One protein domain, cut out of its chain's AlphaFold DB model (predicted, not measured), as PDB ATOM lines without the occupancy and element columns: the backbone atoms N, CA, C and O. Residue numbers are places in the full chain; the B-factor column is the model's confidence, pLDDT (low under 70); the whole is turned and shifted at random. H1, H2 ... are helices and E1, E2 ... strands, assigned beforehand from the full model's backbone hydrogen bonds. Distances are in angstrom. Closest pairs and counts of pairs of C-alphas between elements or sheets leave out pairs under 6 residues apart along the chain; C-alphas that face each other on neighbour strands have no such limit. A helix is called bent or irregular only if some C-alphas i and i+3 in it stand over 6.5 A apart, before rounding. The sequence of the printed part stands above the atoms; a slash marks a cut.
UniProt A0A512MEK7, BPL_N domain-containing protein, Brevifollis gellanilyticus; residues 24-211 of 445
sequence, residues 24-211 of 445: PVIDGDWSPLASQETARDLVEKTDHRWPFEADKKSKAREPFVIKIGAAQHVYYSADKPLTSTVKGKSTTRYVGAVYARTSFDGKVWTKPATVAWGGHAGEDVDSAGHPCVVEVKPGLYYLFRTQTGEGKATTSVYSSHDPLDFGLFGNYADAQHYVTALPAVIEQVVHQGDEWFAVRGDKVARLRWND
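What this domain is: This is residues 24 to 211 of the 445 residues of the protein "BPL_N domain-containing protein" of Brevifollis gellanilyticus (UniProt A0A512MEK7). What is the overall shape? Three strongly twisted sheets of four strands are stacked partly face to face, with E6 E7 E8 E9 in the middle between E2 E3 E4 E5 and E1 E12 E11 E10. The long hairpin E3 and E4 runs out beyond the stack, where residues 85 to 90 stick out, while H1 packs on the sheet E1 E12 E11 E10. What is it made of? The printed part has 188 residues, with twelve named strands and two named helices in the order E1 H1 E2 E3 E4 E5 E6 E7 E8 H2 E9 E10 E11 E12; it is mostly strand, and each sheet is antiparallel. It is compact, with a radius of gyration of the C-alphas of 16.7 A, and only just elongated, spanning 59 by 39 by 28 A.

Where its parts are: Where are the strands? E2 is residues 61 to 68, E3 71 to 86, 42.6 A long from C-alpha 71 at (25.642, -11.607, 36.399), E4 89 to 103, 39.9 A, and E5 113 to 117. E6 is 129 to 137, 24.1 A, E7 140 to 147, E8 154 to 160 and E9 178 to 182. E1 is 24 to 32, from C-alpha 24 at (24.140, -28.288, 17.084), E10 188 to 192, E11 195 to 200 and E12 203 to 210, ending at C-alpha 210 at (25.931, -26.323, 11.666). Where are the helices? H1 is residues 37 to 45 and H2 170 to 177; H2 is irregular, with C-alphas 171 and 174 8.5 A apart.

How they stand to each other: How does E2 E3 E4 E5 run? It is a meander, each strand the antiparallel neighbour of the one before, as are E6 E7 E8 and E10 E11 E12. In the hairpin E3 and E4, N 80 and O 95 are within hydrogen-bond range at 2.8 A; E3 bends by 60 degrees at residue 77 and E4 by 68 degrees at residue 96. How do the sheets meet? They form a stack of sheets, three sheets face to face in turn. E2 touches E6, the closest C-alphas being those of Glu 62 and His 130, 5.6 A apart. E6 touches E10, closest at the C-alphas of Cys 132 and Gln 188, 5.7 A. Where are the helices? H1 is on the sheet E1 E12 E11 E10, with the C-alphas of Leu 42 and Val 190 the closest to E10 at 6.3 A, and its O i to N i+4 pairs are within hydrogen-bond range. H2 is on E6 E7 E8 E9 at a height over the sheet of 5.8 A, over none of its strands, with 0 of 4 such pairs and 2 of 5 O i to N i+3 pairs in range.

The domain as a whole: How far does it reach? The two C-alphas farthest apart, Glu 37 and Lys 87, are 60.0 A apart, and the printed part has no cut. Which links are long? H1 to E2 and E5 to E6. Where is confidence low? Among 22 residues under 70 are 53 to 58, 149 to 152 and 168 to 176.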
ATOM      1  N   PRO A  24      23.091 -27.452  16.528       87.69
ATOM      2  CA  PRO A  24      24.140 -28.288  17.084       87.69
ATOM      3  C   PRO A  24      24.011 -29.715  16.551       87.69
ATOM      4  O   PRO A  24      22.905 -30.242  16.400       87.69
ATOM      5  N   VAL A  25      25.149 -30.351  16.299       86.44
ATOM      6  CA  VAL A  25      25.261 -31.748  15.876       86.44
ATOM      7  C   VAL A  25      26.424 -32.390  16.624       86.44
ATOM      8  O   VAL A  25      27.473 -31.773  16.793       86.44
ATOM      9  N   ILE A  26      26.238 -33.629  17.078       89.38
ATOM     10  CA  ILE A  26      27.334 -34.440  17.618       89.38
ATOM     11  C   ILE A  26      28.205 -34.878  16.439       89.38
ATOM     12  O   ILE A  26      27.727 -35.568  15.538       89.38
ATOM     13  N   ASP A  27      29.457 -34.437  16.435       85.56
ATOM     14  CA  ASP A  27      30.412 -34.628  15.349       85.56
ATOM     15  C   ASP A  27      31.462 -35.672  15.746       85.56
ATOM     16  O   ASP A  27      32.453 -35.372  16.413       85.56
ATOM     17  N   GLY A  28      31.214 -36.925  15.365       83.62
ATOM     18  CA  GLY A  28      32.077 -38.067  15.670       83.62
ATOM     19  C   GLY A  28      31.620 -38.907  16.864       83.62
ATOM     20  O   GLY A  28      30.524 -38.738  17.404       83.62
ATOM     21  N   ASP A  29      32.468 -39.860  17.244       89.38
ATOM     22  CA  ASP A  29      32.174 -40.829  18.296       89.38
ATOM     23  C   ASP A  29      32.417 -40.268  19.703       89.38
ATOM     24  O   ASP A  29      33.253 -39.392  19.933       89.38
ATOM     25  N   TRP A  30      31.711 -40.842  20.675       94.25
ATOM     26  CA  TRP A  30      31.956 -40.585  22.090       94.25
ATOM     27  C   TRP A  30      33.256 -41.265  22.533       94.25
ATOM     28  O   TRP A  30      33.346 -42.494  22.564       94.25
ATOM     29  N   SER A  31      34.240 -40.464  22.927       94.50
ATOM     30  CA  SER A  31      35.544 -40.905  23.435       94.50
ATOM     31  C   SER A  31      35.642 -40.715  24.954       94.50
ATOM     32  O   SER A  31      34.860 -39.945  25.518       94.50
ATOM     33  N   PRO A  32      36.561 -41.398  25.660       96.25
ATOM     34  CA  PRO A  32      36.807 -41.122  27.075       96.25
ATOM     35  C   PRO A  32      37.225 -39.659  27.289       96.25
ATOM     36  O   PRO A  32      38.142 -39.182  26.622       96.25
ATOM     37  N   LEU A  33      36.624 -38.962  28.254       91.50
ATOM     38  CA  LEU A  33      36.932 -37.567  28.600       91.50
ATOM     39  C   LEU A  33      38.418 -37.378  28.929       91.50
ATOM     40  O   LEU A  33      39.029 -36.398  28.518       91.50
ATOM     41  N   ALA A  34      39.035 -38.368  29.580       88.56
ATOM     42  CA  ALA A  34      40.465 -38.377  29.882       88.56
ATOM     43  C   ALA A  34      41.369 -38.306  28.632       88.56
ATOM     44  O   ALA A  34      42.533 -37.935  28.758       88.56
ATOM     45  N   SER A  35      40.847 -38.658  27.450       89.31
ATOM     46  CA  SER A  35      41.570 -38.585  26.173       89.31
ATOM     47  C   SER A  35      41.468 -37.222  25.475       89.31
ATOM     48  O   SER A  35      42.180 -36.994  24.502       89.31
ATOM     49  N   GLN A  36      40.619 -36.311  25.971       88.62
ATOM     50  CA  GLN A  36      40.421 -34.959  25.439       88.62
ATOM     51  C   GLN A  36      40.814 -33.927  26.496       88.62
ATOM     52  O   GLN A  36      39.986 -33.474  27.285       88.62
ATOM     53  N   GLU A  37      42.095 -33.561  26.518       89.88
ATOM     54  CA  GLU A  37      42.677 -32.693  27.549       89.88
ATOM     55  C   GLU A  37      41.935 -31.357  27.697       89.88
ATOM     56  O   GLU A  37      41.591 -30.979  28.818       89.88
ATOM     57  N   THR A  38      41.605 -30.704  26.577       87.88
ATOM     58  CA  THR A  38      40.828 -29.456  26.549       87.88
ATOM     59  C   THR A  38      39.466 -29.615  27.220       87.88
ATOM     60  O   THR A  38      39.114 -28.850  28.115       87.88
ATOM     61  N   ALA A  39      38.695 -30.632  26.826       86.88
ATOM     62  CA  ALA A  39      37.366 -30.855  27.384       86.88
ATOM     63  C   ALA A  39      37.432 -31.209  28.876       86.88
ATOM     64  O   ALA A  39      36.640 -30.691  29.659       86.88
ATOM     65  N   ARG A  40      38.398 -32.045  29.281       91.06
ATOM     66  CA  ARG A  40      38.618 -32.412  30.686       91.06
ATOM     67  C   ARG A  40      38.889 -31.180  31.550       91.06
ATOM     68  O   ARG A  40      38.221 -31.001  32.562       91.06
ATOM     69  N   ASP A  41      39.824 -30.327  31.136       89.25
ATOM     70  CA  ASP A  41      40.183 -29.103  31.866       89.25
ATOM     71  C   ASP A  41      38.989 -28.137  31.998       89.25
ATOM     72  O   ASP A  41      38.766 -27.551  33.057       89.25
ATOM     73  N   LEU A  42      38.162 -28.012  30.954       86.06
ATOM     74  CA  LEU A  42      36.945 -27.194  31.001       86.06
ATOM     75  C   LEU A  42      35.880 -27.762  31.948       86.06
ATOM     76  O   LEU A  42      35.245 -27.002  32.685       86.06
ATOM     77  N   VAL A  43      35.685 -29.083  31.945       86.25
ATOM     78  CA  VAL A  43      34.757 -29.760  32.865       86.25
ATOM     79  C   VAL A  43      35.207 -29.555  34.311       86.25
ATOM     80  O   VAL A  43      34.407 -29.119  35.134       86.25
ATOM     81  N   GLU A  44      36.493 -29.762  34.609       85.75
ATOM     82  CA  GLU A  44      37.064 -29.569  35.953       85.75
ATOM     83  C   GLU A  44      36.934 -28.123  36.465       85.75
ATOM     84  O   GLU A  44      36.787 -27.897  37.666       85.75
ATOM     85  N   LYS A  45      36.956 -27.135  35.562       82.69
ATOM     86  CA  LYS A  45      36.789 -25.709  35.890       82.69
ATOM     87  C   LYS A  45      35.335 -25.269  36.050       82.69
ATOM     88  O   LYS A  45      35.102 -24.153  36.519       82.69
ATOM     89  N   THR A  46      34.367 -26.088  35.648       76.19
ATOM     90  CA  THR A  46      32.954 -25.709  35.730       76.19
ATOM     91  C   THR A  46      32.453 -25.820  37.167       76.19
ATOM     92  O   THR A  46      32.634 -26.832  37.841       76.19
ATOM     93  N   ASP A  47      31.818 -24.756  37.663       72.19
ATOM     94  CA  ASP A  47      31.311 -24.727  39.032       72.19
ATOM     95  C   ASP A  47      29.960 -25.446  39.126       72.19
ATOM     96  O   ASP A  47      28.922 -24.926  38.718       72.19
ATOM     97  N   HIS A  48      29.982 -26.650  39.693       68.69
ATOM     98  CA  HIS A  48      28.788 -27.449  39.981       68.69
ATOM     99  C   HIS A  48      28.302 -27.296  41.429       68.69
ATOM    100  O   HIS A  48      27.431 -28.044  41.883       68.69
ATOM    101  N   ARG A  49      28.874 -26.365  42.207       71.88
ATOM    102  CA  ARG A  49      28.457 -26.172  43.597       71.88
ATOM    103  C   ARG A  49      27.071 -25.555  43.645       71.88
ATOM    104  O   ARG A  49      26.748 -24.617  42.926       71.88
ATOM    105  N   TRP A  50      26.268 -26.068  44.564       76.19
ATOM    106  CA  TRP A  50      24.945 -25.539  44.841       76.19
ATOM    107  C   TRP A  50      25.063 -24.207  45.605       76.19
ATOM    108  O   TRP A  50      25.541 -24.219  46.742       76.19
ATOM    109  N   PRO A  51      24.644 -23.055  45.044       67.38
ATOM    110  CA  PRO A  51      24.983 -21.765  45.640       67.38
ATOM    111  C   PRO A  51      24.006 -21.286  46.733       67.38
ATOM    112  O   PRO A  51      24.222 -20.223  47.311       67.38
ATOM    113  N   PHE A  52      22.939 -22.035  47.056       71.12
ATOM    114  CA  PHE A  52      21.952 -21.640  48.079       71.12
ATOM    115  C   PHE A  52      21.332 -22.831  48.836       71.12
ATOM    116  O   PHE A  52      20.724 -23.702  48.237       71.12
ATOM    117  N   GLU A  53      21.363 -22.852  50.173       58.22
ATOM    118  CA  GLU A  53      20.836 -23.976  50.992       58.22
ATOM    119  C   GLU A  53      19.309 -24.217  50.892       58.22
ATOM    120  O   GLU A  53      18.781 -25.220  51.387       58.22
ATOM    121  N   ALA A  54      18.570 -23.300  50.267       51.56
ATOM    122  CA  ALA A  54      17.115 -23.275  50.268       51.56
ATOM    123  C   ALA A  54      16.520 -23.917  49.009       51.56
ATOM    124  O   ALA A  54      16.208 -23.194  48.071       51.56
ATOM    125  N   ASP A  55      16.331 -25.243  49.013       53.25
ATOM    126  CA  ASP A  55      15.298 -25.919  48.197       53.25
ATOM    127  C   ASP A  55      15.045 -27.406  48.588       53.25
ATOM    128  O   ASP A  55      14.643 -28.242  47.781       53.25
ATOM    129  N   LYS A  56      15.179 -27.761  49.882       45.91
ATOM    130  CA  LYS A  56      14.909 -29.130  50.402       45.91
ATOM    131  C   LYS A  56      13.482 -29.661  50.138       45.91
ATOM    132  O   LYS A  56      13.242 -30.850  50.326       45.91
ATOM    133  N   LYS A  57      12.532 -28.808  49.730       50.69
ATOM    134  CA  LYS A  57      11.135 -29.186  49.432       50.69
ATOM    135  C   LYS A  57      10.826 -29.354  47.933       50.69
ATOM    136  O   LYS A  57       9.776 -29.908  47.627       50.69
ATOM    137  N   SER A  58      11.692 -28.908  47.014       59.03
ATOM    138  CA  SER A  58      11.398 -28.814  45.567       59.03
ATOM    139  C   SER A  58      12.125 -29.844  44.685       59.03
ATOM    140  O   SER A  58      12.011 -29.783  43.463       59.03
ATOM    141  N   LYS A  59      12.841 -30.817  45.274       74.44
ATOM    142  CA  LYS A  59      13.694 -31.794  44.553       74.44
ATOM    143  C   LYS A  59      14.592 -31.136  43.490       74.44
ATOM    144  O   LYS A  59      14.771 -31.668  42.390       74.44
ATOM    145  N   ALA A  60      15.113 -29.960  43.828       86.06
ATOM    146  CA  ALA A  60      16.031 -29.227  42.983       86.06
ATOM    147  C   ALA A  60      17.332 -30.034  42.811       86.06
ATOM    148  O   ALA A  60      17.835 -30.610  43.780       86.06
ATOM    149  N   ARG A  61      17.829 -30.133  41.577       87.44
ATOM    150  CA  ARG A  61      18.944 -31.012  41.195       87.44
ATOM    151  C   ARG A  61      19.696 -30.456  39.988       87.44
ATOM    152  O   ARG A  61      19.184 -29.579  39.300       87.44
ATOM    153  N   GLU A  62      20.894 -30.993  39.756       88.56
ATOM    154  CA  GLU A  62      21.718 -30.721  38.564       88.56
ATOM    155  C   GLU A  62      21.972 -29.214  38.337       88.56
ATOM    156  O   GLU A  62      21.535 -28.662  37.327       88.56
ATOM    157  N   PRO A  63      22.631 -28.510  39.281       90.25
ATOM    158  CA  PRO A  63      22.930 -27.097  39.099       90.25
ATOM    159  C   PRO A  63      23.957 -26.902  37.977       90.25
ATOM    160  O   PRO A  63      24.985 -27.582  37.918       90.25
ATOM    161  N   PHE A  64      23.708 -25.908  37.139       90.94
ATOM    162  CA  PHE A  64      24.620 -25.441  36.109       90.94
ATOM    163  C   PHE A  64      24.819 -23.936  36.259       90.94
ATOM    164  O   PHE A  64      23.878 -23.156  36.086       90.94
ATOM    165  N   VAL A  65      26.038 -23.527  36.612       90.38
ATOM    166  CA  VAL A  65      26.384 -22.121  36.834       90.38
ATOM    167  C   VAL A  65      27.150 -21.577  35.633       90.38
ATOM    168  O   VAL A  65      28.156 -22.142  35.214       90.38
ATOM    169  N   ILE A  66      26.704 -20.437  35.109       89.69
ATOM    170  CA  ILE A  66      27.357 -19.719  34.012       89.69
ATOM    171  C   ILE A  66      27.341 -18.215  34.276       89.69
ATOM    172  O   ILE A  66      26.444 -17.685  34.931       89.69
ATOM    173  N   LYS A  67      28.342 -17.496  33.772       89.69
ATOM    174  CA  LYS A  67      28.351 -16.034  33.787       89.69
ATOM    175  C   LYS A  67      27.798 -15.510  32.464       89.69
ATOM    176  O   LYS A  67      28.353 -15.814  31.418       89.69
ATOM    177  N   ILE A  68      26.748 -14.695  32.530       89.31
ATOM    178  CA  ILE A  68      26.150 -14.015  31.376       89.31
ATOM    179  C   ILE A  68      26.203 -12.514  31.656       89.31
ATOM    180  O   ILE A  68      25.621 -12.011  32.625       89.31
ATOM    181  N   GLY A  69      26.973 -11.793  30.839       86.62
ATOM    182  CA  GLY A  69      27.298 -10.391  31.090       86.62
ATOM    183  C   GLY A  69      27.934 -10.181  32.472       86.62
ATOM    184  O   GLY A  69      28.944 -10.794  32.824       86.62
ATOM    185  N   ALA A  70      27.343  -9.288  33.270       88.81
ATOM    186  CA  ALA A  70      27.828  -8.969  34.614       88.81
ATOM    187  C   ALA A  70      27.302  -9.915  35.711       88.81
ATOM    188  O   ALA A  70      27.794  -9.849  36.837       88.81
ATOM    189  N   ALA A  71      26.321 -10.773  35.412       92.00
ATOM    190  CA  ALA A  71      25.642 -11.607  36.399       92.00
ATOM    191  C   ALA A  71      25.993 -13.094  36.252       92.00
ATOM    192  O   ALA A  71      26.123 -13.632  35.152       92.00
ATOM    193  N   GLN A  72      26.094 -13.783  37.383       92.81
ATOM    194  CA  GLN A  72      26.037 -15.236  37.439       92.81
ATOM    195  C   GLN A  72      24.588 -15.694  37.298       92.81
ATOM    196  O   GLN A  72      23.679 -15.103  37.880       92.81
ATOM    197  N   HIS A  73      24.394 -16.757  36.532       93.44
ATOM    198  CA  HIS A  73      23.139 -17.464  36.353       93.44
ATOM    199  C   HIS A  73      23.338 -18.891  36.839       93.44
ATOM    200  O   HIS A  73      24.380 -19.492  36.587       93.44
ATOM    201  N   VAL A  74      22.342 -19.429  37.528       93.00
ATOM    202  CA  VAL A  74      22.293 -20.841  37.908       93.00
ATOM    203  C   VAL A  74      21.010 -21.436  37.374       93.00
ATOM    204  O   VAL A  74      19.922 -21.016  37.769       93.00
ATOM    205  N   TYR A  75      21.159 -22.397  36.472       93.88
ATOM    206  CA  TYR A  75      20.083 -23.199  35.913       93.88
ATOM    207  C   TYR A  75      20.015 -24.525  36.657       93.88
ATOM    208  O   TYR A  75      21.048 -25.071  37.031       93.88
ATOM    209  N   TYR A  76      18.817 -25.030  36.927       93.06
ATOM    210  CA  TYR A  76      18.650 -26.290  37.649       93.06
ATOM    211  C   TYR A  76      17.292 -26.926  37.372       93.06
ATOM    212  O   TYR A  76      16.311 -26.238  37.071       93.06
ATOM    213  N   SER A  77      17.224 -28.244  37.509       91.94
ATOM    214  CA  SER A  77      15.998 -29.027  37.341       91.94
ATOM    215  C   SER A  77      15.233 -29.075  38.663       91.94
ATOM    216  O   SER A  77      15.841 -29.252  39.719       91.94
ATOM    217  N   ALA A  78      13.906 -28.962  38.641       90.94
ATOM    218  CA  ALA A  78      13.063 -29.199  39.817       90.94
ATOM    219  C   ALA A  78      11.641 -29.636  39.430       90.94
ATOM    220  O   ALA A  78      11.182 -29.406  38.307       90.94
ATOM    221  N   ASP A  79      10.924 -30.239  40.380       88.94
ATOM    222  CA  ASP A  79       9.554 -30.710  40.169       88.94
ATOM    223  C   ASP A  79       8.578 -29.517  40.231       88.94
ATOM    224  O   ASP A  79       8.463 -28.822  41.246       88.94
ATOM    225  N   LYS A  80       7.838 -29.271  39.147       86.94
ATOM    226  CA  LYS A  80       6.819 -28.220  39.044       86.94
ATOM    227  C   LYS A  80       5.420 -28.801  39.290       86.94
ATOM    228  O   LYS A  80       5.008 -29.692  38.548       86.94
ATOM    229  N   PRO A  81       4.654 -28.302  40.277       87.06
ATOM    230  CA  PRO A  81       3.275 -28.730  40.474       87.06
ATOM    231  C   PRO A  81       2.359 -28.135  39.397       87.06
ATOM    232  O   PRO A  81       2.369 -26.928  39.153       87.06
ATOM    233  N   LEU A  82       1.531 -28.979  38.788       83.88
ATOM    234  CA  LEU A  82       0.430 -28.599  37.909       83.88
ATOM    235  C   LEU A  82      -0.885 -29.031  38.555       83.88
ATOM    236  O   LEU A  82      -1.170 -30.227  38.660       83.88
ATOM    237  N   THR A  83      -1.684 -28.056  38.984       86.81
ATOM    238  CA  THR A  83      -2.987 -28.294  39.613       86.81
ATOM    239  C   THR A  83      -4.109 -28.072  38.607       86.81
ATOM    240  O   THR A  83      -4.216 -27.001  38.012       86.81
ATOM    241  N   SER A  84      -4.971 -29.073  38.438       82.56
ATOM    242  CA  SER A  84      -6.213 -28.969  37.674       82.56
ATOM    243  C   SER A  84      -7.412 -29.126  38.603       82.56
ATOM    244  O   SER A  84      -7.406 -29.979  39.492       82.56
ATOM    245  N   THR A  85      -8.450 -28.315  38.399       88.75
ATOM    246  CA  THR A  85      -9.701 -28.401  39.162       88.75
ATOM    247  C   THR A  85     -10.840 -28.780  38.230       88.75
ATOM    248  O   THR A  85     -11.185 -28.031  37.319       88.75
ATOM    249  N   VAL A  86     -11.453 -29.938  38.470       82.00
ATOM    250  CA  VAL A  86     -12.607 -30.423  37.705       82.00
ATOM    251  C   VAL A  86     -13.751 -30.685  38.673       82.00
ATOM    252  O   VAL A  86     -13.608 -31.451  39.624       82.00
ATOM    253  N   LYS A  87     -14.900 -30.031  38.448       82.94
ATOM    254  CA  LYS A  87     -16.104 -30.146  39.300       82.94
ATOM    255  C   LYS A  87     -15.806 -29.952  40.799       82.94
ATOM    256  O   LYS A  87     -16.281 -30.711  41.638       82.94
ATOM    257  N   GLY A  88     -14.972 -28.964  41.131       85.81
ATOM    258  CA  GLY A  88     -14.611 -28.629  42.514       85.81
ATOM    259  C   GLY A  88     -13.594 -29.565  43.180       85.81
ATOM    260  O   GLY A  88     -13.237 -29.329  44.331       85.81
ATOM    261  N   LYS A  89     -13.090 -30.597  42.487       83.06
ATOM    262  CA  LYS A  89     -11.981 -31.434  42.966       83.06
ATOM    263  C   LYS A  89     -10.680 -31.014  42.297       83.06
ATOM    264  O   LYS A  89     -10.606 -30.987  41.070       83.06
ATOM    265  N   SER A  90      -9.672 -30.710  43.108       89.56
ATOM    266  CA  SER A  90      -8.332 -30.364  42.638       89.56
ATOM    267  C   SER A  90      -7.411 -31.578  42.675       89.56
ATOM    268  O   SER A  90      -7.286 -32.240  43.703       89.56
ATOM    269  N   THR A  91      -6.735 -31.836  41.564       88.06
ATOM    270  CA  THR A  91      -5.679 -32.845  41.425       88.06
ATOM    271  C   THR A  91      -4.386 -32.145  41.055       88.06
ATOM    272  O   THR A  91      -4.374 -31.319  40.147       88.06
ATOM    273  N   THR A  92      -3.297 -32.473  41.751       88.81
ATOM    274  CA  THR A  92      -1.963 -31.946  41.442       88.81
ATOM    275  C   THR A  92      -1.081 -33.080  40.958       88.81
ATOM    276  O   THR A  92      -0.924 -34.076  41.665       88.81
ATOM    277  N   ARG A  93      -0.499 -32.917  39.772       88.50
ATOM    278  CA  ARG A  93       0.611 -33.747  39.291       88.50
ATOM    279  C   ARG A  93       1.893 -32.925  39.268       88.50
ATOM    280  O   ARG A  93       1.829 -31.700  39.304       88.50
ATOM    281  N   TYR A  94       3.034 -33.591  39.185       87.62
ATOM    282  CA  TYR A  94       4.335 -32.939  39.081       87.62
ATOM    283  C   TYR A  94       4.947 -33.210  37.713       87.62
ATOM    284  O   TYR A  94       4.811 -34.316  37.194       87.62
ATOM    285  N   VAL A  95       5.601 -32.197  37.152       88.00
ATOM    286  CA  VAL A  95       6.319 -32.262  35.872       88.00
ATOM    287  C   VAL A  95       7.745 -31.759  36.057       88.00
ATOM    288  O   VAL A  95       7.996 -30.943  36.945       88.00
ATOM    289  N   GLY A  96       8.683 -32.212  35.232       89.06
ATOM    290  CA  GLY A  96      10.044 -31.685  35.231       89.06
ATOM    291  C   GLY A  96      10.082 -30.276  34.639       89.06
ATOM    292  O   GLY A  96       9.502 -30.024  33.580       89.06
ATOM    293  N   ALA A  97      10.772 -29.354  35.308       91.31
ATOM    294  CA  ALA A  97      10.981 -27.996  34.822       91.31
ATOM    295  C   ALA A  97      12.411 -27.518  35.083       91.31
ATOM    296  O   ALA A  97      13.015 -27.867  36.098       91.31
ATOM    297  N   VAL A  98      12.911 -26.675  34.185       93.75
ATOM    298  CA  VAL A  98      14.157 -25.930  34.360       93.75
ATOM    299  C   VAL A  98      13.828 -24.596  35.016       93.75
ATOM    300  O   VAL A  98      12.927 -23.874  34.577       93.75
ATOM    301  N   TYR A  99      14.571 -24.267  36.064       93.38
ATOM    302  CA  TYR A  99      14.523 -22.990  36.756       93.38
ATOM    303  C   TYR A  99      15.846 -22.257  36.603       93.38
ATOM    304  O   TYR A  99      16.886 -22.887  36.432       93.38
ATOM    305  N   ALA A 100      15.801 -20.934  36.712       94.19
ATOM    306  CA  ALA A 100      16.977 -20.092  36.790       94.19
ATOM    307  C   ALA A 100      16.892 -19.118  37.965       94.19
ATOM    308  O   ALA A 100      15.811 -18.673  38.367       94.19
ATOM    309  N   ARG A 101      18.061 -18.769  38.499       93.50
ATOM    310  CA  ARG A 101      18.270 -17.620  39.386       93.50
ATOM    311  C   ARG A 101      19.500 -16.853  38.923       93.50
ATOM    312  O   ARG A 101      20.378 -17.410  38.270       93.50
ATOM    313  N   THR A 102      19.574 -15.590  39.311       94.56
ATOM    314  CA  THR A 102      20.659 -14.677  38.947       94.56
ATOM    315  C   THR A 102      21.268 -14.020  40.178       94.56
ATOM    316  O   THR A 102      20.585 -13.823  41.187       94.56
ATOM    317  N   SER A 103      22.557 -13.691  40.104       93.06
ATOM    318  CA  SER A 103      23.302 -12.995  41.154       93.06
ATOM    319  C   SER A 103      24.414 -12.130  40.562       93.06
ATOM    320  O   SER A 103      25.110 -12.551  39.643       93.06
ATOM    321  N   PHE A 104      24.619 -10.928  41.100       92.06
ATOM    322  CA  PHE A 104      25.741 -10.061  40.711       92.06
ATOM    323  C   PHE A 104      26.991 -10.270  41.577       92.06
ATOM    324  O   PHE A 104      28.093  -9.943  41.146       92.06
ATOM    325  N   ASP A 105      26.834 -10.811  42.788       88.50
ATOM    326  CA  ASP A 105      27.906 -10.985  43.776       88.50
ATOM    327  C   ASP A 105      28.203 -12.461  44.105       88.50
ATOM    328  O   ASP A 105      29.102 -12.749  44.897       88.50
ATOM    329  N   GLY A 106      27.443 -13.388  43.513       84.62
ATOM    330  CA  GLY A 106      27.503 -14.831  43.762       84.62
ATOM    331  C   GLY A 106      26.973 -15.256  45.135       84.62
ATOM    332  O   GLY A 106      27.049 -16.434  45.483       84.62
ATOM    333  N   LYS A 107      26.441 -14.321  45.932       84.06
ATOM    334  CA  LYS A 107      25.997 -14.546  47.317       84.06
ATOM    335  C   LYS A 107      24.496 -14.346  47.462       84.06
ATOM    336  O   LYS A 107      23.822 -15.169  48.079       84.06
ATOM    337  N   VAL A 108      23.966 -13.268  46.892       88.06
ATOM    338  CA  VAL A 108      22.542 -12.937  46.924       88.06
ATOM    339  C   VAL A 108      21.922 -13.315  45.587       88.06
ATOM    340  O   VAL A 108      22.286 -12.771  44.545       88.06
ATOM    341  N   TRP A 109      20.976 -14.250  45.628       90.12
ATOM    342  CA  TRP A 109      20.317 -14.800  44.444       90.12
ATOM    343  C   TRP A 109      18.861 -14.354  44.355       90.12
ATOM    344  O   TRP A 109      18.163 -14.241  45.367       90.12
ATOM    345  N   THR A 110      18.382 -14.138  43.132       93.12
ATOM    346  CA  THR A 110      16.967 -13.852  42.866       93.12
ATOM    347  C   THR A 110      16.055 -15.038  43.222       93.12
ATOM    348  O   THR A 110      16.494 -16.154  43.533       93.12
ATOM    349  N   LYS A 111      14.738 -14.788  43.232       90.75
ATOM    350  CA  LYS A 111      13.731 -15.853  43.363       90.75
ATOM    351  C   LYS A 111      13.793 -16.782  42.135       90.75
ATOM    352  O   LYS A 111      14.118 -16.290  41.058       90.75
ATOM    353  N   PRO A 112      13.437 -18.076  42.269       89.75
ATOM    354  CA  PRO A 112      13.353 -18.976  41.123       89.75
ATOM    355  C   PRO A 112      12.426 -18.428  40.038       89.75
ATOM    356  O   PRO A 112      11.255 -18.156  40.313       89.75
ATOM    357  N   ALA A 113      12.923 -18.345  38.811       90.88
ATOM    358  CA  ALA A 113      12.106 -18.213  37.612       90.88
ATOM    359  C   ALA A 113      12.045 -19.578  36.922       90.88
ATOM    360  O   ALA A 113      13.080 -20.214  36.751       90.88
ATOM    361  N   THR A 114      10.860 -20.066  36.548       91.31
ATOM    362  CA  THR A 114      10.789 -21.187  35.591       91.31
ATOM    363  C   THR A 114      11.258 -20.651  34.246       91.31
ATOM    364  O   THR A 114      10.776 -19.592  33.879       91.31
ATOM    365  N   VAL A 115      12.137 -21.359  33.531       92.31
ATOM    366  CA  VAL A 115      12.654 -20.931  32.211       92.31
ATOM    367  C   VAL A 115      12.277 -21.882  31.072       92.31
ATOM    368  O   VAL A 115      12.200 -21.458  29.926       92.31
ATOM    369  N   ALA A 116      11.992 -23.156  31.375       90.88
ATOM    370  CA  ALA A 116      11.476 -24.129  30.409       90.88
ATOM    371  C   ALA A 116      10.751 -25.286  31.115       90.88
ATOM    372  O   ALA A 116      11.205 -25.758  32.156       90.88
ATOM    373  N   TRP A 117       9.646 -25.777  30.553       89.44
ATOM    374  CA  TRP A 117       8.983 -27.029  30.954       89.44
ATOM    375  C   TRP A 117       7.991 -27.468  29.867       89.44
ATOM    376  O   TRP A 117       7.607 -26.660  29.026       89.44
ATOM    377  N   GLY A 118       7.567 -28.736  29.869       84.06
ATOM    378  CA  GLY A 118       6.630 -29.249  28.860       84.06
ATOM    379  C   GLY A 118       7.216 -29.262  27.443       84.06
ATOM    380  O   GLY A 118       8.439 -29.341  27.274       84.06
ATOM    381  N   GLY A 119       6.342 -29.161  26.438       79.94
ATOM    382  CA  GLY A 119       6.737 -29.000  25.037       79.94
ATOM    383  C   GLY A 119       7.267 -30.274  24.369       79.94
ATOM    384  O   GLY A 119       6.899 -31.380  24.758       79.94
ATOM    385  N   HIS A 120       8.161 -30.121  23.388       78.44
ATOM    386  CA  HIS A 120       8.866 -31.201  22.680       78.44
ATOM    387  C   HIS A 120       9.620 -32.136  23.630       78.44
ATOM    388  O   HIS A 120       9.704 -33.334  23.384       78.44
ATOM    389  N   ALA A 121      10.141 -31.589  24.727       82.69
ATOM    390  CA  ALA A 121      10.817 -32.340  25.774       82.69
ATOM    391  C   ALA A 121       9.867 -33.199  26.630       82.69
ATOM    392  O   ALA A 121      10.336 -34.056  27.377       82.69
ATOM    393  N   GLY A 122       8.557 -32.958  26.555       82.75
ATOM    394  CA  GLY A 122       7.548 -33.644  27.355       82.75
ATOM    395  C   GLY A 122       7.350 -33.054  28.753       82.75
ATOM    396  O   GLY A 122       7.976 -32.065  29.161       82.75
ATOM    397  N   GLU A 123       6.419 -33.671  29.477       84.94
ATOM    398  CA  GLU A 123       5.930 -33.243  30.792       84.94
ATOM    399  C   GLU A 123       6.247 -34.247  31.908       84.94
ATOM    400  O   GLU A 123       5.719 -34.121  33.015       84.94
ATOM    401  N   ASP A 124       7.098 -35.236  31.655       84.88
ATOM    402  CA  ASP A 124       7.500 -36.173  32.694       84.88
ATOM    403  C   ASP A 124       8.434 -35.493  33.695       84.88
ATOM    404  O   ASP A 124       9.072 -34.471  33.419       84.88
ATOM    405  N   VAL A 125       8.533 -36.062  34.896       84.38
ATOM    406  CA  VAL A 125       9.472 -35.576  35.923       84.38
ATOM    407  C   VAL A 125      10.923 -35.604  35.432       84.38
ATOM    408  O   VAL A 125      11.710 -34.740  35.818       84.38
ATOM    409  N   ASP A 126      11.232 -36.514  34.509       86.81
ATOM    410  CA  ASP A 126      12.553 -36.723  33.916       86.81
ATOM    411  C   ASP A 126      12.734 -36.006  32.564       86.81
ATOM    412  O   ASP A 126      13.750 -36.177  31.894       86.81
ATOM    413  N   SER A 127      11.771 -35.170  32.152       87.94
ATOM    414  CA  SER A 127      11.819 -34.413  30.890       87.94
ATOM    415  C   SER A 127      12.697 -33.158  30.943       87.94
ATOM    416  O   SER A 127      12.735 -32.401  29.973       87.94
ATOM    417  N   ALA A 128      13.313 -32.835  32.080       90.88
ATOM    418  CA  ALA A 128      14.018 -31.568  32.293       90.88
ATOM    419  C   ALA A 128      15.392 -31.733  32.950       90.88
ATOM    420  O   ALA A 128      15.805 -30.837  33.673       90.88
ATOM    421  N   GLY A 129      16.057 -32.867  32.729       90.81
ATOM    422  CA  GLY A 129      17.358 -33.159  33.322       90.81
ATOM    423  C   GLY A 129      18.509 -32.368  32.699       90.81
ATOM    424  O   GLY A 129      18.428 -31.932  31.548       90.81
ATOM    425  N   HIS A 130      19.584 -32.228  33.472       92.12
ATOM    426  CA  HIS A 130      20.880 -31.654  33.097       92.12
ATOM    427  C   HIS A 130      20.800 -30.355  32.271       92.12
ATOM    428  O   HIS A 130      21.320 -30.298  31.155       92.12
ATOM    429  N   PRO A 131      20.139 -29.297  32.776       94.00
ATOM    430  CA  PRO A 131      20.017 -28.053  32.040       94.00
ATOM    431  C   PRO A 131      21.391 -27.411  31.855       94.00
ATOM    432  O   PRO A 131      22.031 -27.012  32.823       94.00
ATOM    433  N   CYS A 132      21.819 -27.258  30.608       93.81
ATOM    434  CA  CYS A 132      23.046 -26.549  30.266       93.81
ATOM    435  C   CYS A 132      22.716 -25.391  29.329       93.81
ATOM    436  O   CYS A 132      22.048 -25.590  28.316       93.81
ATOM    437  N   VAL A 133      23.162 -24.183  29.669       94.50
ATOM    438  CA  VAL A 133      22.950 -22.987  28.847       94.50
ATOM    439  C   VAL A 133      24.281 -22.480  28.332       94.50
ATOM    440  O   VAL A 133      25.213 -22.291  29.106       94.50
ATOM    441  N   VAL A 134      24.363 -22.227  27.031       93.12
ATOM    442  CA  VAL A 134      25.557 -21.668  26.390       93.12
ATOM    443  C   VAL A 134      25.203 -20.478  25.514       93.12
ATOM    444  O   VAL A 134      24.113 -20.419  24.953       93.12
ATOM    445  N   GLU A 135      26.126 -19.532  25.381       90.00
ATOM    446  CA  GLU A 135      25.993 -18.387  24.481       90.00
ATOM    447  C   GLU A 135      26.828 -18.651  23.223       90.00
ATOM    448  O   GLU A 135      28.055 -18.655  23.269       90.00
ATOM    449  N   VAL A 136      26.165 -18.925  22.097       84.75
ATOM    450  CA  VAL A 136      26.852 -19.263  20.833       84.75
ATOM    451  C   VAL A 136      27.304 -17.998  20.111       84.75
ATOM    452  O   VAL A 136      28.342 -17.974  19.451       84.75
ATOM    453  N   LYS A 137      26.519 -16.927  20.244       79.44
ATOM    454  CA  LYS A 137      26.832 -15.583  19.759       79.44
ATOM    455  C   LYS A 137      26.337 -14.564  20.777       79.44
ATOM    456  O   LYS A 137      25.392 -14.889  21.493       79.44
ATOM    457  N   PRO A 138      26.901 -13.343  20.811       80.12
ATOM    458  CA  PRO A 138      26.456 -12.306  21.734       80.12
ATOM    459  C   PRO A 138      24.929 -12.134  21.725       80.12
ATOM    460  O   PRO A 138      24.344 -11.791  20.696       80.12
ATOM    461  N   GLY A 139      24.293 -12.397  22.866       78.50
ATOM    462  CA  GLY A 139      22.849 -12.318  23.061       78.50
ATOM    463  C   GLY A 139      22.031 -13.464  22.459       78.50
ATOM    464  O   GLY A 139      20.817 -13.316  22.368       78.50
ATOM    465  N   LEU A 140      22.643 -14.570  22.024       82.31
ATOM    466  CA  LEU A 140      21.958 -15.765  21.519       82.31
ATOM    467  C   LEU A 140      22.350 -16.993  22.350       82.31
ATOM    468  O   LEU A 140      23.446 -17.548  22.217       82.31
ATOM    469  N   TYR A 141      21.409 -17.431  23.176       90.94
ATOM    470  CA  TYR A 141      21.581 -18.496  24.153       90.94
ATOM    471  C   TYR A 141      20.942 -19.790  23.677       90.94
ATOM    472  O   TYR A 141      19.898 -19.763  23.030       90.94
ATOM    473  N   TYR A 142      21.534 -20.920  24.047       93.88
ATOM    474  CA  TYR A 142      21.024 -22.255  23.775       93.88
ATOM    475  C   TYR A 142      20.923 -23.056  25.072       93.88
ATOM    476  O   TYR A 142      21.931 -23.252  25.743       93.88
ATOM    477  N   LEU A 143      19.724 -23.532  25.404       95.62
ATOM    478  CA  LEU A 143      19.434 -24.458  26.492       95.62
ATOM    479  C   LEU A 143      19.410 -25.896  25.964       95.62
ATOM    480  O   LEU A 143      18.575 -26.249  25.132       95.62
ATOM    481  N   PHE A 144      20.273 -26.738  26.515       96.19
ATOM    482  CA  PHE A 144      20.252 -28.189  26.393       96.19
ATOM    483  C   PHE A 144      19.451 -28.748  27.566       96.19
ATOM    484  O   PHE A 144      19.757 -28.466  28.722       96.19
ATOM    485  N   ARG A 145      18.393 -29.500  27.259       93.19
ATOM    486  CA  ARG A 145      17.458 -30.074  28.229       93.19
ATOM    487  C   ARG A 145      17.292 -31.559  27.937       93.19
ATOM    488  O   ARG A 145      16.666 -31.925  26.937       93.19
ATOM    489  N   THR A 146      17.846 -32.403  28.799       93.94
ATOM    490  CA  THR A 146      17.892 -33.858  28.624       93.94
ATOM    491  C   THR A 146      16.632 -34.546  29.144       93.94
ATOM    492  O   THR A 146      16.087 -34.200  30.192       93.94
ATOM    493  N   GLN A 147      16.173 -35.548  28.394       90.50
ATOM    494  CA  GLN A 147      15.082 -36.452  28.733       90.50
ATOM    495  C   GLN A 147      15.649 -37.860  28.943       90.50
ATOM    496  O   GLN A 147      16.324 -38.391  28.059       90.50
ATOM    497  N   THR A 148      15.363 -38.483  30.086       80.12
ATOM    498  CA  THR A 148      15.844 -39.843  30.415       80.12
ATOM    499  C   THR A 148      14.725 -40.892  30.542       80.12
ATOM    500  O   THR A 148      15.018 -42.063  30.785       80.12
ATOM    501  N   GLY A 149      13.461 -40.511  30.308       66.19
ATOM    502  CA  GLY A 149      12.284 -41.395  30.336       66.19
ATOM    503  C   GLY A 149      12.061 -42.238  29.062       66.19
ATOM    504  O   GLY A 149      12.621 -41.966  28.005       66.19
ATOM    505  N   GLU A 150      11.236 -43.288  29.172       55.19
ATOM    506  CA  GLU A 150      10.709 -44.125  28.064       55.19
ATOM    507  C   GLU A 150      11.730 -44.805  27.117       55.19
ATOM    508  O   GLU A 150      11.441 -45.115  25.961       55.19
ATOM    509  N   GLY A 151      12.933 -45.128  27.602       55.94
ATOM    510  CA  GLY A 151      13.827 -46.078  26.921       55.94
ATOM    511  C   GLY A 151      14.616 -45.534  25.721       55.94
ATOM    512  O   GLY A 151      15.353 -46.297  25.092       55.94
ATOM    513  N   LYS A 152      14.541 -44.230  25.425       62.12
ATOM    514  CA  LYS A 152      15.484 -43.530  24.537       62.12
ATOM    515  C   LYS A 152      15.844 -42.175  25.131       62.12
ATOM    516  O   LYS A 152      15.080 -41.223  25.027       62.12
ATOM    517  N   ALA A 153      17.027 -42.095  25.726       78.75
ATOM    518  CA  ALA A 153      17.517 -40.839  26.258       78.75
ATOM    519  C   ALA A 153      17.912 -39.881  25.123       78.75
ATOM    520  O   ALA A 153      18.612 -40.271  24.184       78.75
ATOM    521  N   THR A 154      17.445 -38.640  25.205       91.12
ATOM    522  CA  THR A 154      17.627 -37.603  24.182       91.12
ATOM    523  C   THR A 154      17.887 -36.261  24.857       91.12
ATOM    524  O   THR A 154      17.665 -36.119  26.059       91.12
ATOM    525  N   THR A 155      18.407 -35.290  24.113       94.44
ATOM    526  CA  THR A 155      18.592 -33.919  24.594       94.44
ATOM    527  C   THR A 155      17.957 -32.954  23.615       94.44
ATOM    528  O   THR A 155      18.443 -32.776  22.499       94.44
ATOM    529  N   SER A 156      16.873 -32.316  24.044       91.62
ATOM    530  CA  SER A 156      16.235 -31.238  23.288       91.62
ATOM    531  C   SER A 156      17.018 -29.945  23.470       91.62
ATOM    532  O   SER A 156      17.420 -29.608  24.585       91.62
ATOM    533  N   VAL A 157      17.218 -29.221  22.374       92.75
ATOM    534  CA  VAL A 157      17.944 -27.955  22.351       92.75
ATOM    535  C   VAL A 157      16.983 -26.826  22.014       92.75
ATOM    536  O   VAL A 157      16.223 -26.924  21.052       92.75
ATOM    537  N   TYR A 158      17.054 -25.748  22.786       89.38
ATOM    538  CA  TYR A 158      16.217 -24.562  22.660       89.38
ATOM    539  C   TYR A 158      17.090 -23.317  22.533       89.38
ATOM    540  O   TYR A 158      18.039 -23.190  23.287       89.38
ATOM    541  N   SER A 159      16.782 -22.382  21.641       88.06
ATOM    542  CA  SER A 159      17.454 -21.090  21.509       88.06
ATOM    543  C   SER A 159      16.605 -19.953  22.070       88.06
ATOM    544  O   SER A 159      15.386 -19.958  21.912       88.06
ATOM    545  N   SER A 160      17.230 -18.936  22.650       84.75
ATOM    546  CA  SER A 160      16.554 -17.706  23.056       84.75
ATOM    547  C   SER A 160      17.484 -16.499  23.003       84.75
ATOM    548  O   SER A 160      18.698 -16.634  23.131       84.75
ATOM    549  N   HIS A 161      16.899 -15.314  22.844       80.50
ATOM    550  CA  HIS A 161      17.582 -14.042  23.096       80.50
ATOM    551  C   HIS A 161      17.419 -13.564  24.547       80.50
ATOM    552  O   HIS A 161      18.118 -12.647  24.977       80.50
ATOM    553  N   ASP A 162      16.531 -14.204  25.312       85.00
ATOM    554  CA  ASP A 162      16.370 -14.002  26.748       85.00
ATOM    555  C   ASP A 162      16.893 -15.246  27.490       85.00
ATOM    556  O   ASP A 162      16.320 -16.331  27.353       85.00
ATOM    557  N   PRO A 163      17.967 -15.135  28.296       90.69
ATOM    558  CA  PRO A 163      18.521 -16.273  29.025       90.69
ATOM    559  C   PRO A 163      17.595 -16.785  30.144       90.69
ATOM    560  O   PRO A 163      17.948 -17.753  30.822       90.69
ATOM    561  N   LEU A 164      16.440 -16.156  30.376       91.50
ATOM    562  CA  LEU A 164      15.431 -16.560  31.357       91.50
ATOM    563  C   LEU A 164      14.120 -17.057  30.723       91.50
ATOM    564  O   LEU A 164      13.208 -17.428  31.461       91.50
ATOM    565  N   ASP A 165      14.024 -17.127  29.394       87.69
ATOM    566  CA  ASP A 165      12.847 -17.663  28.703       87.69
ATOM    567  C   ASP A 165      13.252 -18.530  27.510       87.69
ATOM    568  O   ASP A 165      13.692 -18.032  26.478       87.69
ATOM    569  N   PHE A 166      13.096 -19.845  27.652       86.81
ATOM    570  CA  PHE A 166      13.309 -20.830  26.591       86.81
ATOM    571  C   PHE A 166      12.000 -21.536  26.212       86.81
ATOM    572  O   PHE A 166      12.024 -22.678  25.744       86.81
ATOM    573  N   GLY A 167      10.853 -20.883  26.433       75.69
ATOM    574  CA  GLY A 167       9.553 -21.408  26.030       75.69
ATOM    575  C   GLY A 167       8.571 -21.605  27.168       75.69
ATOM    576  O   GLY A 167       8.045 -22.702  27.375       75.69
ATOM    577  N   LEU A 168       8.296 -20.541  27.906       68.00
ATOM    578  CA  LEU A 168       7.188 -20.483  28.852       68.00
ATOM    579  C   LEU A 168       5.934 -20.040  28.072       68.00
ATOM    580  O   LEU A 168       6.048 -19.147  27.257       68.00
ATOM    581  N   PHE A 169       4.753 -20.642  28.292       51.75
ATOM    582  CA  PHE A 169       3.395 -20.225  27.828       51.75
ATOM    583  C   PHE A 169       2.637 -21.115  26.806       51.75
ATOM    584  O   PHE A 169       2.767 -21.027  25.591       51.75
ATOM    585  N   GLY A 170       1.631 -21.848  27.297       49.19
ATOM    586  CA  GLY A 170       0.561 -22.413  26.461       49.19
ATOM    587  C   GLY A 170       0.997 -23.543  25.522       49.19
ATOM    588  O   GLY A 170       2.147 -23.966  25.509       49.19
ATOM    589  N   ASN A 171       0.050 -24.050  24.728       38.41
ATOM    590  CA  ASN A 171       0.193 -25.299  23.963       38.41
ATOM    591  C   ASN A 171       1.299 -25.294  22.875       38.41
ATOM    592  O   ASN A 171       1.409 -26.283  22.156       38.41
ATOM    593  N   TYR A 172       2.071 -24.202  22.715       46.38
ATOM    594  CA  TYR A 172       3.041 -24.014  21.624       46.38
ATOM    595  C   TYR A 172       4.234 -23.067  21.932       46.38
ATOM    596  O   TYR A 172       4.932 -22.703  20.985       46.38
ATOM    597  N   ALA A 173       4.488 -22.632  23.181       57.25
ATOM    598  CA  ALA A 173       5.586 -21.677  23.456       57.25
ATOM    599  C   ALA A 173       6.986 -22.253  23.253       57.25
ATOM    600  O   ALA A 173       7.830 -21.588  22.662       57.25
ATOM    601  N   ASP A 174       7.244 -23.488  23.689       64.38
ATOM    602  CA  ASP A 174       8.575 -24.097  23.563       64.38
ATOM    603  C   ASP A 174       9.026 -24.213  22.112       64.38
ATOM    604  O   ASP A 174      10.211 -24.151  21.806       64.38
ATOM    605  N   ALA A 175       8.067 -24.331  21.204       56.41
ATOM    606  CA  ALA A 175       8.341 -24.520  19.811       56.41
ATOM    607  C   ALA A 175       9.051 -23.275  19.218       56.41
ATOM    608  O   ALA A 175       9.853 -23.458  18.310       56.41
ATOM    609  N   GLN A 176       8.805 -22.044  19.711       57.41
ATOM    610  CA  GLN A 176       9.496 -20.820  19.233       57.41
ATOM    611  C   GLN A 176      10.989 -20.843  19.553       57.41
ATOM    612  O   GLN A 176      11.787 -20.212  18.867       57.41
ATOM    613  N   HIS A 177      11.345 -21.605  20.580       72.44
ATOM    614  CA  HIS A 177      12.705 -21.766  21.045       72.44
ATOM    615  C   HIS A 177      13.313 -23.079  20.546       72.44
ATOM    616  O   HIS A 177      14.519 -23.157  20.390       72.44
ATOM    617  N   TYR A 178      12.523 -24.118  20.271       80.88
ATOM    618  CA  TYR A 178      13.028 -25.442  19.914       80.88
ATOM    619  C   TYR A 178      13.850 -25.437  18.615       80.88
ATOM    620  O   TYR A 178      13.375 -25.034  17.552       80.88
ATOM    621  N   VAL A 179      15.070 -25.966  18.699       79.88
ATOM    622  CA  VAL A 179      16.047 -26.040  17.604       79.88
ATOM    623  C   VAL A 179      16.115 -27.454  17.038       79.88
ATOM    624  O   VAL A 179      15.893 -27.666  15.848       79.88
ATOM    625  N   THR A 180      16.447 -28.434  17.879       80.25
ATOM    626  CA  THR A 180      16.659 -29.833  17.480       80.25
ATOM    627  C   THR A 180      16.628 -30.763  18.696       80.25
ATOM    628  O   THR A 180      16.630 -30.298  19.835       80.25
ATOM    629  N   ALA A 181      16.646 -32.075  18.460       86.62
ATOM    630  CA  ALA A 181      16.891 -33.089  19.478       86.62
ATOM    631  C   ALA A 181      18.139 -33.894  19.106       86.62
ATOM    632  O   ALA A 181      18.233 -34.453  18.011       86.62
ATOM    633  N   LEU A 182      19.093 -33.951  20.027       88.88
ATOM    634  CA  LEU A 182      20.308 -34.741  19.903       88.88
ATOM    635  C   LEU A 182      20.059 -36.134  20.488       88.88
ATOM    636  O   LEU A 182      19.576 -36.229  21.617       88.88
ATOM    637  N   PRO A 183      20.410 -37.222  19.778       88.75
ATOM    638  CA  PRO A 183      20.135 -38.594  20.208       88.75
ATOM    639  C   PRO A 183      21.123 -39.074  21.290       88.75
ATOM    640  O   PRO A 183      21.718 -40.145  21.176       88.75
ATOM    641  N   ALA A 184      21.348 -38.261  22.321       90.25
ATOM    642  CA  ALA A 184      22.247 -38.549  23.425       90.25
ATOM    643  C   ALA A 184      21.804 -37.843  24.712       90.25
ATOM    644  O   ALA A 184      21.179 -36.783  24.679       90.25
ATOM    645  N   VAL A 185      22.203 -38.414  25.848       92.25
ATOM    646  CA  VAL A 185      22.273 -37.697  27.129       92.25
ATOM    647  C   VAL A 185      23.444 -36.730  27.052       92.25
ATOM    648  O   VAL A 185      24.549 -37.158  26.715       92.25
ATOM    649  N   ILE A 186      23.203 -35.465  27.372       94.56
ATOM    650  CA  ILE A 186      24.234 -34.438  27.477       94.56
ATOM    651  C   ILE A 186      24.098 -33.834  28.864       94.56
ATOM    652  O   ILE A 186      23.118 -33.167  29.167       94.56
ATOM    653  N   GLU A 187      25.076 -34.103  29.713       92.56
ATOM    654  CA  GLU A 187      25.083 -33.626  31.094       92.56
ATOM    655  C   GLU A 187      25.651 -32.208  31.185       92.56
ATOM    656  O   GLU A 187      25.337 -31.458  32.109       92.56
ATOM    657  N   GLN A 188      26.487 -31.843  30.210       92.19
ATOM    658  CA  GLN A 188      27.161 -30.559  30.139       92.19
ATOM    659  C   GLN A 188      27.617 -30.268  28.706       92.19
ATOM    660  O   GLN A 188      27.992 -31.172  27.955       92.19
ATOM    661  N   VAL A 189      27.625 -28.987  28.347       94.06
ATOM    662  CA  VAL A 189      28.278 -28.467  27.147       94.06
ATOM    663  C   VAL A 189      29.384 -27.521  27.589       94.06
ATOM    664  O   VAL A 189      29.147 -26.608  28.378       94.06
ATOM    665  N   VAL A 190      30.598 -27.755  27.098       91.69
ATOM    666  CA  VAL A 190      31.766 -26.912  27.378       91.69
ATOM    667  C   VAL A 190      32.355 -26.379  26.083       91.69
ATOM    668  O   VAL A 190      32.239 -27.018  25.034       91.69
ATOM    669  N   HIS A 191      32.981 -25.204  26.148       90.88
ATOM    670  CA  HIS A 191      33.592 -24.580  24.981       90.88
ATOM    671  C   HIS A 191      34.877 -23.824  25.328       90.88
ATOM    672  O   HIS A 191      35.011 -23.268  26.419       90.88
ATOM    673  N   GLN A 192      35.813 -23.786  24.379       85.12
ATOM    674  CA  GLN A 192      37.009 -22.945  24.423       85.12
ATOM    675  C   GLN A 192      37.387 -22.534  23.002       85.12
ATOM    676  O   GLN A 192      37.567 -23.379  22.129       85.12
ATOM    677  N   GLY A 193      37.516 -21.225  22.766       84.06
ATOM    678  CA  GLY A 193      37.701 -20.711  21.408       84.06
ATOM    679  C   GLY A 193      36.550 -21.156  20.502       84.06
ATOM    680  O   GLY A 193      35.388 -20.959  20.854       84.06
ATOM    681  N   ASP A 194      36.887 -21.794  19.383       82.12
ATOM    682  CA  ASP A 194      35.925 -22.307  18.397       82.12
ATOM    683  C   ASP A 194      35.529 -23.779  18.632       82.12
ATOM    684  O   ASP A 194      34.757 -24.356  17.861       82.12
ATOM    685  N   GLU A 195      36.059 -24.418  19.678       89.25
ATOM    686  CA  GLU A 195      35.793 -25.822  19.985       89.25
ATOM    687  C   GLU A 195      34.671 -25.975  21.009       89.25
ATOM    688  O   GLU A 195      34.668 -25.335  22.061       89.25
ATOM    689  N   TRP A 196      33.736 -26.873  20.701       94.31
ATOM    690  CA  TRP A 196      32.586 -27.196  21.534       94.31
ATOM    691  C   TRP A 196      32.543 -28.695  21.796       94.31
ATOM    692  O   TRP A 196      32.812 -29.504  20.903       94.31
ATOM    693  N   PHE A 197      32.155 -29.072  23.010       94.88
ATOM    694  CA  PHE A 197      32.101 -30.463  23.436       94.88
ATOM    695  C   PHE A 197      30.816 -30.743  24.208       94.88
ATOM    696  O   PHE A 197      30.415 -29.960  25.068       94.88
ATOM    697  N   ALA A 198      30.195 -31.883  23.915       95.75
ATOM    698  CA  ALA A 198      29.117 -32.452  24.710       95.75
ATOM    699  C   ALA A 198      29.692 -33.531  25.632       95.75
ATOM    700  O   ALA A 198      30.449 -34.396  25.183       95.75
ATOM    701  N   VAL A 199      29.331 -33.486  26.911       94.88
ATOM    702  CA  VAL A 199      29.874 -34.358  27.957       94.88
ATOM    703  C   VAL A 199      28.756 -35.201  28.560       94.88
ATOM    704  O   VAL A 199      27.635 -34.727  28.750       94.88
ATOM    705  N   ARG A 200      29.066 -36.467  28.845       92.56
ATOM    706  CA  ARG A 200      28.180 -37.425  29.510       92.56
ATOM    707  C   ARG A 200      29.021 -38.358  30.371       92.56
ATOM    708  O   ARG A 200      29.700 -39.233  29.827       92.56
ATOM    709  N   GLY A 201      28.958 -38.207  31.692       90.44
ATOM    710  CA  GLY A 201      29.799 -38.954  32.619       90.44
ATOM    711  C   GLY A 201      31.283 -38.814  32.274       90.44
ATOM    712  O   GLY A 201      31.816 -37.713  32.176       90.44
ATOM    713  N   ASP A 202      31.948 -39.942  32.042       92.06
ATOM    714  CA  ASP A 202      33.359 -40.019  31.662       92.06
ATOM    715  C   ASP A 202      33.593 -39.974  30.143       92.06
ATOM    716  O   ASP A 202      34.689 -40.301  29.684       92.06
ATOM    717  N   LYS A 203      32.586 -39.588  29.351       95.62
ATOM    718  CA  LYS A 203      32.664 -39.522  27.888       95.62
ATOM    719  C   LYS A 203      32.449 -38.118  27.353       95.62
ATOM    720  O   LYS A 203      31.716 -37.312  27.921       95.62
ATOM    721  N   VAL A 204      33.038 -37.875  26.189       96.12
ATOM    722  CA  VAL A 204      32.947 -36.620  25.456       96.12
ATOM    723  C   VAL A 204      32.843 -36.871  23.958       96.12
ATOM    724  O   VAL A 204      33.491 -37.769  23.414       96.12
ATOM    725  N   ALA A 205      32.044 -36.054  23.288       95.38
ATOM    726  CA  ALA A 205      32.016 -35.960  21.838       95.38
ATOM    727  C   ALA A 205      32.160 -34.496  21.420       95.38
ATOM    728  O   ALA A 205      31.741 -33.584  22.142       95.38
ATOM    729  N   ARG A 206      32.742 -34.264  20.243       93.81
ATOM    730  CA  ARG A 206      32.780 -32.922  19.666       93.81
ATOM    731  C   ARG A 206      31.357 -32.506  19.313       93.81
ATOM    732  O   ARG A 206      30.578 -33.286  18.768       93.81
ATOM    733  N   LEU A 207      31.016 -31.269  19.634       92.94
ATOM    734  CA  LEU A 207      29.782 -30.634  19.215       92.94
ATOM    735  C   LEU A 207      30.137 -29.661  18.091       92.94
ATOM    736  O   LEU A 207      31.038 -28.842  18.232       92.94
ATOM    737  N   ARG A 208      29.458 -29.754  16.953       89.06
ATOM    738  CA  ARG A 208      29.612 -28.800  15.856       89.06
ATOM    739  C   ARG A 208      28.331 -28.006  15.707       89.06
ATOM    740  O   ARG A 208      27.239 -28.562  15.752       89.06
ATOM    741  N   TRP A 209      28.478 -26.709  15.492       83.81
ATOM    742  CA  TRP A 209      27.375 -25.851  15.104       83.81
ATOM    743  C   TRP A 209      27.303 -25.845  13.588       83.81
ATOM    744  O   TRP A 209      28.182 -25.325  12.902       83.81
ATOM    745  N   ASN A 210      26.275 -26.493  13.058       75.25
ATOM    746  CA  ASN A 210      25.931 -26.323  11.666       75.25
ATOM    747  C   ASN A 210      25.253 -24.966  11.568       75.25
ATOM    748  O   ASN A 210      24.132 -24.799  12.051       75.25
ATOM    749  N   ASP A 211      25.875 -24.029  10.860       61.28
ATOM    750  CA  ASP A 211      25.040 -23.141  10.067       61.28
ATOM    751  C   ASP A 211      24.135 -24.047   9.224       61.28
ATOM    752  O   ASP A 211      24.618 -25.081   8.739       61.28
TER     753      ASP A 211